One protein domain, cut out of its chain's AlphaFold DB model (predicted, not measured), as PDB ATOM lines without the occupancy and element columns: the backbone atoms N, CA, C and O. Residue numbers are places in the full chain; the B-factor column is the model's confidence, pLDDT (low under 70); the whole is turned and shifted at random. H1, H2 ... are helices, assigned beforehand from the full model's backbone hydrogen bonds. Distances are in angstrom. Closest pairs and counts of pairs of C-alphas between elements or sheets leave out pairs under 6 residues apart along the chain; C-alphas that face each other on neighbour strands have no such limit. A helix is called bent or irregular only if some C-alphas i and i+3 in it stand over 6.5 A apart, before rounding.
ATOM      1  N   VAL A 335      94.436 167.311 154.798       82.62
ATOM      2  CA  VAL A 335      94.580 168.701 155.259       82.62
ATOM      3  C   VAL A 335      95.133 168.755 156.683       82.62
ATOM      4  O   VAL A 335      95.970 169.604 156.962       82.62
ATOM      5  N   LYS A 336      94.733 167.846 157.586       81.56
ATOM      6  CA  LYS A 336      95.288 167.796 158.951       81.56
ATOM      7  C   LYS A 336      96.785 167.489 158.965       81.56
ATOM      8  O   LYS A 336      97.510 168.148 159.706       81.56
ATOM      9  N   SER A 337      97.253 166.531 158.162       74.62
ATOM     10  CA  SER A 337      98.688 166.234 158.084       74.62
ATOM     11  C   SER A 337      99.456 167.390 157.432       74.62
ATOM     12  O   SER A 337     100.420 167.877 158.020       74.62
ATOM     13  N   GLN A 338      98.984 167.923 156.298       78.88
ATOM     14  CA  GLN A 338      99.609 169.074 155.630       78.88
ATOM     15  C   GLN A 338      99.653 170.336 156.507       78.88
ATOM     16  O   GLN A 338     100.697 170.982 156.584       78.88
ATOM     17  N   ALA A 339      98.569 170.672 157.214       81.31
ATOM     18  CA  ALA A 339      98.525 171.828 158.110       81.31
ATOM     19  C   ALA A 339      99.500 171.685 159.288       81.31
ATOM     20  O   ALA A 339     100.159 172.656 159.659       81.31
ATOM     21  N   ALA A 340      99.650 170.478 159.842       77.31
ATOM     22  CA  ALA A 340     100.634 170.215 160.886       77.31
ATOM     23  C   ALA A 340     102.080 170.309 160.352       77.31
ATOM     24  O   ALA A 340     102.926 170.915 161.007       77.31
ATOM     25  N   HIS A 341     102.366 169.822 159.135       71.81
ATOM     26  CA  HIS A 341     103.667 170.051 158.489       71.81
ATOM     27  C   HIS A 341     103.950 171.542 158.260       71.81
ATOM     28  O   HIS A 341     105.056 171.996 158.556       71.81
ATOM     29  N   LEU A 342     102.968 172.307 157.769       78.50
ATOM     30  CA  LEU A 342     103.104 173.746 157.539       78.50
ATOM     31  C   LEU A 342     103.332 174.509 158.850       78.50
ATOM     32  O   LEU A 342     104.221 175.352 158.905       78.50
ATOM     33  N   GLY A 343     102.591 174.176 159.910       79.50
ATOM     34  CA  GLY A 343     102.741 174.793 161.228       79.50
ATOM     35  C   GLY A 343     104.139 174.605 161.819       79.50
ATOM     36  O   GLY A 343     104.729 175.569 162.305       79.50
ATOM     37  N   ILE A 344     104.717 173.400 161.716       72.12
ATOM     38  CA  ILE A 344     106.086 173.166 162.202       72.12
ATOM     39  C   ILE A 344     107.126 173.811 161.272       72.12
ATOM     40  O   ILE A 344     108.072 174.407 161.778       72.12
ATOM     41  N   ARG A 345     106.944 173.803 159.939       72.00
ATOM     42  CA  ARG A 345     107.831 174.545 159.011       72.00
ATOM     43  C   ARG A 345     107.814 176.058 159.290       72.00
ATOM     44  O   ARG A 345     108.869 176.686 159.276       72.00
ATOM     45  N   ALA A 346     106.653 176.632 159.610       79.31
ATOM     46  CA  ALA A 346     106.523 178.039 159.992       79.31
ATOM     47  C   ALA A 346     107.216 178.336 161.336       79.31
ATOM     48  O   ALA A 346     108.018 179.268 161.415       79.31
ATOM     49  N   ALA A 347     106.998 177.503 162.360       75.56
ATOM     50  CA  ALA A 347     107.692 177.620 163.646       75.56
ATOM     51  C   ALA A 347     109.222 177.467 163.509       75.56
ATOM     52  O   ALA A 347     109.977 178.205 164.136       75.56
ATOM     53  N   ALA A 348     109.680 176.559 162.643       71.38
ATOM     54  CA  ALA A 348     111.090 176.372 162.308       71.38
ATOM     55  C   ALA A 348     111.697 177.617 161.642       71.38
ATOM     56  O   ALA A 348     112.772 178.060 162.041       71.38
ATOM     57  N   SER A 349     110.997 178.219 160.671       75.62
ATOM     58  CA  SER A 349     111.476 179.430 159.988       75.62
ATOM     59  C   SER A 349     111.606 180.642 160.920       75.62
ATOM     60  O   SER A 349     112.535 181.432 160.764       75.62
ATOM     61  N   ALA A 350     110.753 180.745 161.947       79.69
ATOM     62  CA  ALA A 350     110.840 181.792 162.965       79.69
ATOM     63  C   ALA A 350     112.091 181.677 163.863       79.69
ATOM     64  O   ALA A 350     112.539 182.679 164.413       79.69
ATOM     65  N   ALA A 351     112.689 180.485 163.987       75.88
ATOM     66  CA  ALA A 351     113.927 180.265 164.742       75.88
ATOM     67  C   ALA A 351     115.211 180.631 163.955       75.88
ATOM     68  O   ALA A 351     116.323 180.461 164.464       75.88
ATOM     69  N   GLY A 352     115.081 181.141 162.724       78.88
ATOM     70  CA  GLY A 352     116.200 181.630 161.915       78.88
ATOM     71  C   GLY A 352     117.201 180.539 161.493       78.88
ATOM     72  O   GLY A 352     116.890 179.346 161.537       78.88
ATOM     73  N   PRO A 353     118.426 180.909 161.074       72.25
ATOM     74  CA  PRO A 353     119.427 179.953 160.590       72.25
ATOM     75  C   PRO A 353     120.025 179.059 161.691       72.25
ATOM     76  O   PRO A 353     120.622 178.038 161.378       72.25
ATOM     77  N   PHE A 354     119.839 179.375 162.977       66.62
ATOM     78  CA  PHE A 354     120.268 178.507 164.090       66.62
ATOM     79  C   PHE A 354     119.309 177.330 164.352       66.62
ATOM     80  O   PHE A 354     119.567 176.471 165.195       66.62
ATOM     81  N   SER A 355     118.211 177.254 163.599       65.88
ATOM     82  CA  SER A 355     117.172 176.236 163.737       65.88
ATOM     83  C   SER A 355     117.624 174.804 163.394       65.88
ATOM     84  O   SER A 355     116.959 173.858 163.814       65.88
ATOM     85  N   PHE A 356     118.777 174.611 162.734       68.00
ATOM     86  CA  PHE A 356     119.292 173.291 162.322       68.00
ATOM     87  C   PHE A 356     119.409 172.253 163.454       68.00
ATOM     88  O   PHE A 356     119.223 171.068 163.196       68.00
ATOM     89  N   GLY A 357     119.697 172.670 164.695       72.25
ATOM     90  CA  GLY A 357     119.727 171.765 165.854       72.25
ATOM     91  C   GLY A 357     118.365 171.589 166.537       72.25
ATOM     92  O   GLY A 357     118.019 170.497 166.982       72.25
ATOM     93  N   ILE A 358     117.566 172.657 166.594       76.69
ATOM     94  CA  ILE A 358     116.303 172.698 167.350       76.69
ATOM     95  C   ILE A 358     115.173 171.999 166.581       76.69
ATOM     96  O   ILE A 358     114.342 171.317 167.180       76.69
ATOM     97  N   VAL A 359     115.140 172.131 165.254       75.75
ATOM     98  CA  VAL A 359     114.051 171.626 164.402       75.75
ATOM     99  C   VAL A 359     113.969 170.094 164.378       75.75
ATOM    100  O   VAL A 359     112.864 169.590 164.596       75.75
ATOM    101  N   PRO A 360     115.067 169.321 164.217       79.31
ATOM    102  CA  PRO A 360     115.027 167.864 164.362       79.31
ATOM    103  C   PRO A 360     114.472 167.415 165.719       79.31
ATOM    104  O   PRO A 360     113.640 166.509 165.774       79.31
ATOM    105  N   VAL A 361     114.872 168.077 166.811       80.12
ATOM    106  CA  VAL A 361     114.396 167.756 168.167       80.12
ATOM    107  C   VAL A 361     112.911 168.094 168.322       80.12
ATOM    108  O   VAL A 361     112.149 167.264 168.814       80.12
ATOM    109  N   ALA A 362     112.468 169.260 167.845       78.06
ATOM    110  CA  ALA A 362     111.065 169.671 167.887       78.06
ATOM    111  C   ALA A 362     110.154 168.725 167.081       78.06
ATOM    112  O   ALA A 362     109.118 168.292 167.590       78.06
ATOM    113  N   TYR A 363     110.558 168.337 165.864       76.19
ATOM    114  CA  TYR A 363     109.852 167.321 165.075       76.19
ATOM    115  C   TYR A 363     109.857 165.951 165.766       76.19
ATOM    116  O   TYR A 363     108.831 165.268 165.768       76.19
ATOM    117  N   GLY A 364     110.976 165.552 166.377       79.50
ATOM    118  CA  GLY A 364     111.074 164.315 167.149       79.50
ATOM    119  C   GLY A 364     110.090 164.286 168.321       79.50
ATOM    120  O   GLY A 364     109.308 163.344 168.458       79.50
ATOM    121  N   VAL A 365     110.059 165.344 169.136       81.50
ATOM    122  CA  VAL A 365     109.121 165.481 170.263       81.50
ATOM    123  C   VAL A 365     107.668 165.509 169.775       81.50
ATOM    124  O   VAL A 365     106.830 164.790 170.321       81.50
ATOM    125  N   ALA A 366     107.360 166.250 168.706       77.38
ATOM    126  CA  ALA A 366     106.020 166.277 168.114       77.38
ATOM    127  C   ALA A 366     105.568 164.887 167.620       77.38
ATOM    128  O   ALA A 366     104.438 164.477 167.892       77.38
ATOM    129  N   GLY A 367     106.457 164.131 166.964       74.38
ATOM    130  CA  GLY A 367     106.207 162.751 166.536       74.38
ATOM    131  C   GLY A 367     106.116 161.742 167.690       74.38
ATOM    132  O   GLY A 367     105.412 160.739 167.573       74.38
ATOM    133  N   ALA A 368     106.773 162.007 168.824       78.44
ATOM    134  CA  ALA A 368     106.647 161.202 170.039       78.44
ATOM    135  C   ALA A 368     105.306 161.434 170.758       78.44
ATOM    136  O   ALA A 368     104.699 160.475 171.242       78.44
ATOM    137  N   ILE A 369     104.831 162.684 170.809       81.00
ATOM    138  CA  ILE A 369     103.533 163.055 171.395       81.00
ATOM    139  C   ILE A 369     102.388 162.560 170.500       81.00
ATOM    140  O   ILE A 369     101.479 161.879 170.975       81.00
ATOM    141  N   SER A 370     102.458 162.857 169.200       74.88
ATOM    142  CA  SER A 370     101.467 162.463 168.198       74.88
ATOM    143  C   SER A 370     102.072 161.461 167.206       74.88
ATOM    144  O   SER A 370     102.534 161.844 166.133       74.88
ATOM    145  N   PRO A 371     102.061 160.149 167.501       66.56
ATOM    146  CA  PRO A 371     102.593 159.143 166.579       66.56
ATOM    147  C   PRO A 371     101.847 159.093 165.234       66.56
ATOM    148  O   PRO A 371     102.430 158.707 164.224       66.56
ATOM    149  N   SER A 372     100.584 159.529 165.195       63.59
ATOM    150  CA  SER A 372      99.804 159.697 163.961       63.59
ATOM    151  C   SER A 372     100.339 160.811 163.054       63.59
ATOM    152  O   SER A 372     100.067 160.796 161.858       63.59
ATOM    153  N   PHE A 373     101.091 161.774 163.599       60.50
ATOM    154  CA  PHE A 373     101.708 162.843 162.814       60.50
ATOM    155  C   PHE A 373     102.843 162.304 161.937       60.50
ATOM    156  O   PHE A 373     102.874 162.565 160.738       60.50
ATOM    157  N   ALA A 374     103.735 161.498 162.513       56.16
ATOM    158  CA  ALA A 374     104.944 161.055 161.827       56.16
ATOM    159  C   ALA A 374     104.673 160.146 160.620       56.16
ATOM    160  O   ALA A 374     105.335 160.264 159.596       56.16
ATOM    161  N   PHE A 375     103.698 159.239 160.717       57.06
ATOM    162  CA  PHE A 375     103.417 158.283 159.643       57.06
ATOM    163  C   PHE A 375     102.562 158.846 158.500       57.06
ATOM    164  O   PHE A 375     102.323 158.119 157.542       57.06
ATOM    165  N   MET A 376     102.048 160.080 158.616       59.69
ATOM    166  CA  MET A 376     101.011 160.701 157.764       59.69
ATOM    167  C   MET A 376      99.691 159.913 157.603       59.69
ATOM    168  O   MET A 376      98.699 160.474 157.138       59.69
ATOM    169  N   HIS A 377      99.649 158.658 158.045       63.47
ATOM    170  CA  HIS A 377      98.484 157.790 158.125       63.47
ATOM    171  C   HIS A 377      98.023 157.639 159.580       63.47
ATOM    172  O   HIS A 377      98.855 157.661 160.498       63.47
ATOM    173  N   PRO A 378      96.727 157.379 159.823       59.94
ATOM    174  CA  PRO A 378      96.262 156.906 161.119       59.94
ATOM    175  C   PRO A 378      96.849 155.514 161.403       59.94
ATOM    176  O   PRO A 378      96.295 154.489 161.005       59.94
ATOM    177  N   VAL A 379      97.984 155.463 162.103       59.16
ATOM    178  CA  VAL A 379      98.508 154.206 162.642       59.16
ATOM    179  C   VAL A 379      97.536 153.672 163.688       59.16
ATOM    180  O   VAL A 379      97.304 154.305 164.719       59.16
ATOM    181  N   GLY A 380      96.966 152.494 163.424       59.19
ATOM    182  CA  GLY A 380      96.114 151.802 164.389       59.19
ATOM    183  C   GLY A 380      96.830 151.620 165.731       59.19
ATOM    184  O   GLY A 380      98.060 151.493 165.774       59.19
ATOM    185  N   LYS A 381      96.064 151.577 166.833       62.25
ATOM    186  CA  LYS A 381      96.595 151.508 168.213       62.25
ATOM    187  C   LYS A 381      97.597 150.333 168.413       62.25
ATOM    188  O   LYS A 381      98.472 150.421 169.268       62.25
ATOM    189  N   ASN A 382      97.560 149.314 167.545       65.12
ATOM    190  CA  ASN A 382      98.376 148.090 167.563       65.12
ATOM    191  C   ASN A 382      99.845 148.221 167.081       65.12
ATOM    192  O   ASN A 382     100.590 147.241 167.146       65.12
ATOM    193  N   VAL A 383     100.309 149.377 166.582       72.38
ATOM    194  CA  VAL A 383     101.713 149.510 166.126       72.38
ATOM    195  C   VAL A 383     102.679 149.601 167.319       72.38
ATOM    196  O   VAL A 383     102.836 150.659 167.936       72.38
ATOM    197  N   ARG A 384     103.399 148.503 167.608       78.06
ATOM    198  CA  ARG A 384     104.481 148.486 168.615       78.06
ATOM    199  C   ARG A 384     105.503 149.604 168.346       78.06
ATOM    200  O   ARG A 384     105.961 149.799 167.217       78.06
ATOM    201  N   HIS A 385     105.861 150.321 169.414       85.06
ATOM    202  CA  HIS A 385     106.793 151.460 169.429       85.06
ATOM    203  C   HIS A 385     106.375 152.680 168.578       85.06
ATOM    204  O   HIS A 385     107.241 153.418 168.106       85.06
ATOM    205  N   ARG A 386     105.063 152.941 168.425       80.12
ATOM    206  CA  ARG A 386     104.528 154.095 167.668       80.12
ATOM    207  C   ARG A 386     105.226 155.436 167.979       80.12
ATOM    208  O   ARG A 386     105.606 156.135 167.048       80.12
ATOM    209  N   ARG A 387     105.468 155.749 169.265       81.06
ATOM    210  CA  ARG A 387     106.120 157.002 169.706       81.06
ATOM    211  C   ARG A 387     107.603 157.079 169.310       81.06
ATOM    212  O   ARG A 387     108.044 158.112 168.829       81.06
ATOM    213  N   LEU A 388     108.360 155.985 169.448       85.06
ATOM    214  CA  LEU A 388     109.792 155.946 169.104       85.06
ATOM    215  C   LEU A 388     110.018 156.040 167.589       85.06
ATOM    216  O   LEU A 388     110.885 156.781 167.136       85.06
ATOM    217  N   LYS A 389     109.202 155.333 166.795       84.12
ATOM    218  CA  LYS A 389     109.233 155.474 165.332       84.12
ATOM    219  C   LYS A 389     108.819 156.884 164.904       84.12
ATOM    220  O   LYS A 389     109.417 157.433 163.984       84.12
ATOM    221  N   GLY A 390     107.844 157.472 165.601       80.25
ATOM    222  CA  GLY A 390     107.424 158.849 165.371       80.25
ATOM    223  C   GLY A 390     108.524 159.868 165.659       80.25
ATOM    224  O   GLY A 390     108.757 160.754 164.842       80.25
ATOM    225  N   PHE A 391     109.261 159.682 166.756       84.81
ATOM    226  CA  PHE A 391     110.447 160.474 167.080       84.81
ATOM    227  C   PHE A 391     111.523 160.371 165.993       84.81
ATOM    228  O   PHE A 391     111.947 161.389 165.455       84.81
ATOM    229  N   GLY A 392     111.932 159.149 165.630       84.00
ATOM    230  CA  GLY A 392     113.003 158.934 164.652       84.00
ATOM    231  C   GLY A 392     112.689 159.531 163.279       84.00
ATOM    232  O   GLY A 392     113.534 160.202 162.689       84.00
ATOM    233  N   LEU A 393     111.456 159.354 162.794       81.69
ATOM    234  CA  LEU A 393     111.019 159.939 161.525       81.69
ATOM    235  C   LEU A 393     110.906 161.470 161.607       81.69
ATOM    236  O   LEU A 393     111.287 162.156 160.659       81.69
ATOM    237  N   GLY A 394     110.480 162.007 162.755       78.06
ATOM    238  CA  GLY A 394     110.521 163.440 163.038       78.06
ATOM    239  C   GLY A 394     111.938 164.012 162.916       78.06
ATOM    240  O   GLY A 394     112.153 164.919 162.112       78.06
ATOM    241  N   VAL A 395     112.913 163.436 163.626       83.25
ATOM    242  CA  VAL A 395     114.325 163.866 163.582       83.25
ATOM    243  C   VAL A 395     114.871 163.854 162.152       83.25
ATOM    244  O   VAL A 395     115.429 164.856 161.712       83.25
ATOM    245  N   VAL A 396     114.650 162.771 161.395       83.81
ATOM    246  CA  VAL A 396     115.082 162.673 159.986       83.81
ATOM    247  C   VAL A 396     114.433 163.757 159.118       83.81
ATOM    248  O   VAL A 396     115.115 164.370 158.299       83.81
ATOM    249  N   SER A 397     113.139 164.037 159.311       78.56
ATOM    250  CA  SER A 397     112.421 165.065 158.544       78.56
ATOM    251  C   SER A 397     112.857 166.505 158.857       78.56
ATOM    252  O   SER A 397     112.684 167.385 158.014       78.56
ATOM    253  N   GLY A 398     113.431 166.747 160.043       77.25
ATOM    254  CA  GLY A 398     113.870 168.070 160.494       77.25
ATOM    255  C   GLY A 398     115.282 168.474 160.056       77.25
ATOM    256  O   GLY A 398     115.659 169.629 160.243       77.25
ATOM    257  N   LEU A 399     116.066 167.555 159.483       83.56
ATOM    258  CA  LEU A 399     117.383 167.866 158.924       83.56
ATOM    259  C   LEU A 399     117.252 168.694 157.626       83.56
ATOM    260  O   LEU A 399     116.316 168.473 156.852       83.56
ATOM    261  N   PRO A 400     118.199 169.600 157.316       77.31
ATOM    262  CA  PRO A 400     118.242 170.263 156.012       77.31
ATOM    263  C   PRO A 400     118.380 169.227 154.885       77.31
ATOM    264  O   PRO A 400     119.226 168.340 154.940       77.31
ATOM    265  N   GLY A 401     117.494 169.293 153.887       81.62
ATOM    266  CA  GLY A 401     117.359 168.260 152.846       81.62
ATOM    267  C   GLY A 401     116.671 166.962 153.304       81.62
ATOM    268  O   GLY A 401     116.229 166.179 152.464       81.62
ATOM    269  N   GLY A 402     116.478 166.758 154.611       81.50
ATOM    270  CA  GLY A 402     115.765 165.619 155.195       81.50
ATOM    271  C   GLY A 402     114.310 165.507 154.738       81.50
ATOM    272  O   GLY A 402     113.788 164.399 154.630       81.50
ATOM    273  N   PHE A 403     113.681 166.626 154.352       79.06
ATOM    274  CA  PHE A 403     112.367 166.617 153.707       79.06
ATOM    275  C   PHE A 403     112.377 165.852 152.372       79.06
ATOM    276  O   PHE A 403     111.506 165.022 152.169       79.06
ATOM    277  N   LEU A 404     113.397 166.008 151.515       83.25
ATOM    278  CA  LEU A 404     113.495 165.254 150.253       83.25
ATOM    279  C   LEU A 404     113.609 163.747 150.511       83.25
ATOM    280  O   LEU A 404     112.994 162.943 149.811       83.25
ATOM    281  N   VAL A 405     114.370 163.364 151.540       85.75
ATOM    282  CA  VAL A 405     114.509 161.963 151.957       85.75
ATOM    283  C   VAL A 405     113.167 161.437 152.471       85.75
ATOM    284  O   VAL A 405     112.696 160.410 151.981       85.75
ATOM    285  N   ALA A 406     112.509 162.167 153.376       83.38
ATOM    286  CA  ALA A 406     111.191 161.824 153.906       83.38
ATOM    287  C   ALA A 406     110.135 161.712 152.791       83.38
ATOM    288  O   ALA A 406     109.505 160.665 152.659       83.38
ATOM    289  N   ASP A 407     110.015 162.710 151.917       84.44
ATOM    290  CA  ASP A 407     109.039 162.763 150.822       84.44
ATOM    291  C   ASP A 407     109.313 161.711 149.723       84.44
ATOM    292  O   ASP A 407     108.418 161.345 148.950       84.44
ATOM    293  N   SER A 408     110.537 161.167 149.673       88.12
ATOM    294  CA  SER A 408     110.895 160.016 148.836       88.12
ATOM    295  C   SER A 408     110.548 158.656 149.462       88.12
ATOM    296  O   SER A 408     110.454 157.662 148.733       88.12
ATOM    297  N   ILE A 409     110.358 158.579 150.781       87.06
ATOM    298  CA  ILE A 409     110.030 157.345 151.515       87.06
ATOM    299  C   ILE A 409     108.522 157.273 151.781       87.06
ATOM    300  O   ILE A 409     107.903 156.233 151.540       87.06
ATOM    301  N   ILE A 410     107.928 158.381 152.226       86.06
ATOM    302  CA  ILE A 410     106.505 158.509 152.532       86.06
ATOM    303  C   ILE A 410     105.692 158.329 151.247       86.06
ATOM    304  O   ILE A 410     105.876 159.034 150.250       86.06
ATOM    305  N   ARG A 411     104.758 157.375 151.282       90.88
ATOM    306  CA  ARG A 411     103.694 157.227 150.286       90.88
ATOM    307  C   ARG A 411     102.394 157.776 150.849       90.88
ATOM    308  O   ARG A 411     102.204 157.796 152.057       90.88
ATOM    309  N   GLY A 412     101.492 158.192 149.970       90.50
ATOM    310  CA  GLY A 412     100.113 158.448 150.365       90.50
ATOM    311  C   GLY A 412      99.361 157.165 150.706       90.50
ATOM    312  O   GLY A 412      99.790 156.057 150.386       90.50
TER     313      GLY A 412
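AT A GLANCE: This is residues 335 to 412 of the 494 residues of an uncharacterized protein of Candidatus Melainabacteria bacterium (UniProt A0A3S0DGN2). Two helices, H2 and H4, run side by side and opposite ways as the core; H1 folds back from H2 and H5 from H4, like two separate legs. Short H3 packs on H4, and the long link of residues 375 to 385 lies at one end of the elongated outline. The printed part has 78 residues with five named helices, H1 to H5 in chain order, and no named strand: all helix. It is compact, with a radius of gyration of the C-alphas of 12.0 A and spans of 39 by 21 by 20 A.

HOW THE PARTS SIT: Start with H1, residues 335 to 350, which with residues 344 to 349 alone touches H2, residues 352 to 369; the closest C-alphas, of Ala 348 and Val 359, are 6.0 A apart. This helical hairpin has a steep tilt of 35.3 degrees, only just past shallow, opposite ways. H2 has a kink of 50 degrees near residue 359 and is only just irregular, with C-alphas 354 and 357 7.0 A apart. H4, residues 386 to 398, touches H2 at a shallow tilt of 16 degrees, opposite ways, closest at the C-alphas of Gly 364 and Phe 391, 3.9 A. H3, residues 371 to 374, touches H4, closest at the C-alphas of Ala 374 and Gly 390, 4.9 A. H5, residues 402 to 409, touches residues 393 to 397 of H4 alone, closest at the C-alphas of Ser 397 and Phe 403, 5.1 A, at a steep tilt of 56 degrees, opposite ways. H1 and H5 are apart. Each O i to N i+4 pair is within hydrogen-bond range in H1, H4 and H5, and 9 of 14 in H2; H3 is too short for one, and its O i to N i+3 pair is not within range.

IN THESE COORDINATES: Find C-alpha 335 at (94.580, 168.701, 155.259); H1 runs 22.3 A from there. H2 covers 24.4 A, H3 5.6 A and H4 18.3 A; H5 ends after 10.7 A at C-alpha 409, (110.030, 157.345, 151.515).

THE WHOLE: The C-alphas farthest apart, of Pro 353 and Asn 382, are 38.8 A apart. The printed part has no cut, and H3 to H4 is the long link. Mean pLDDT of the printed part is 76.4; look for values under 70 at residues 354 to 356 and 371 to 382.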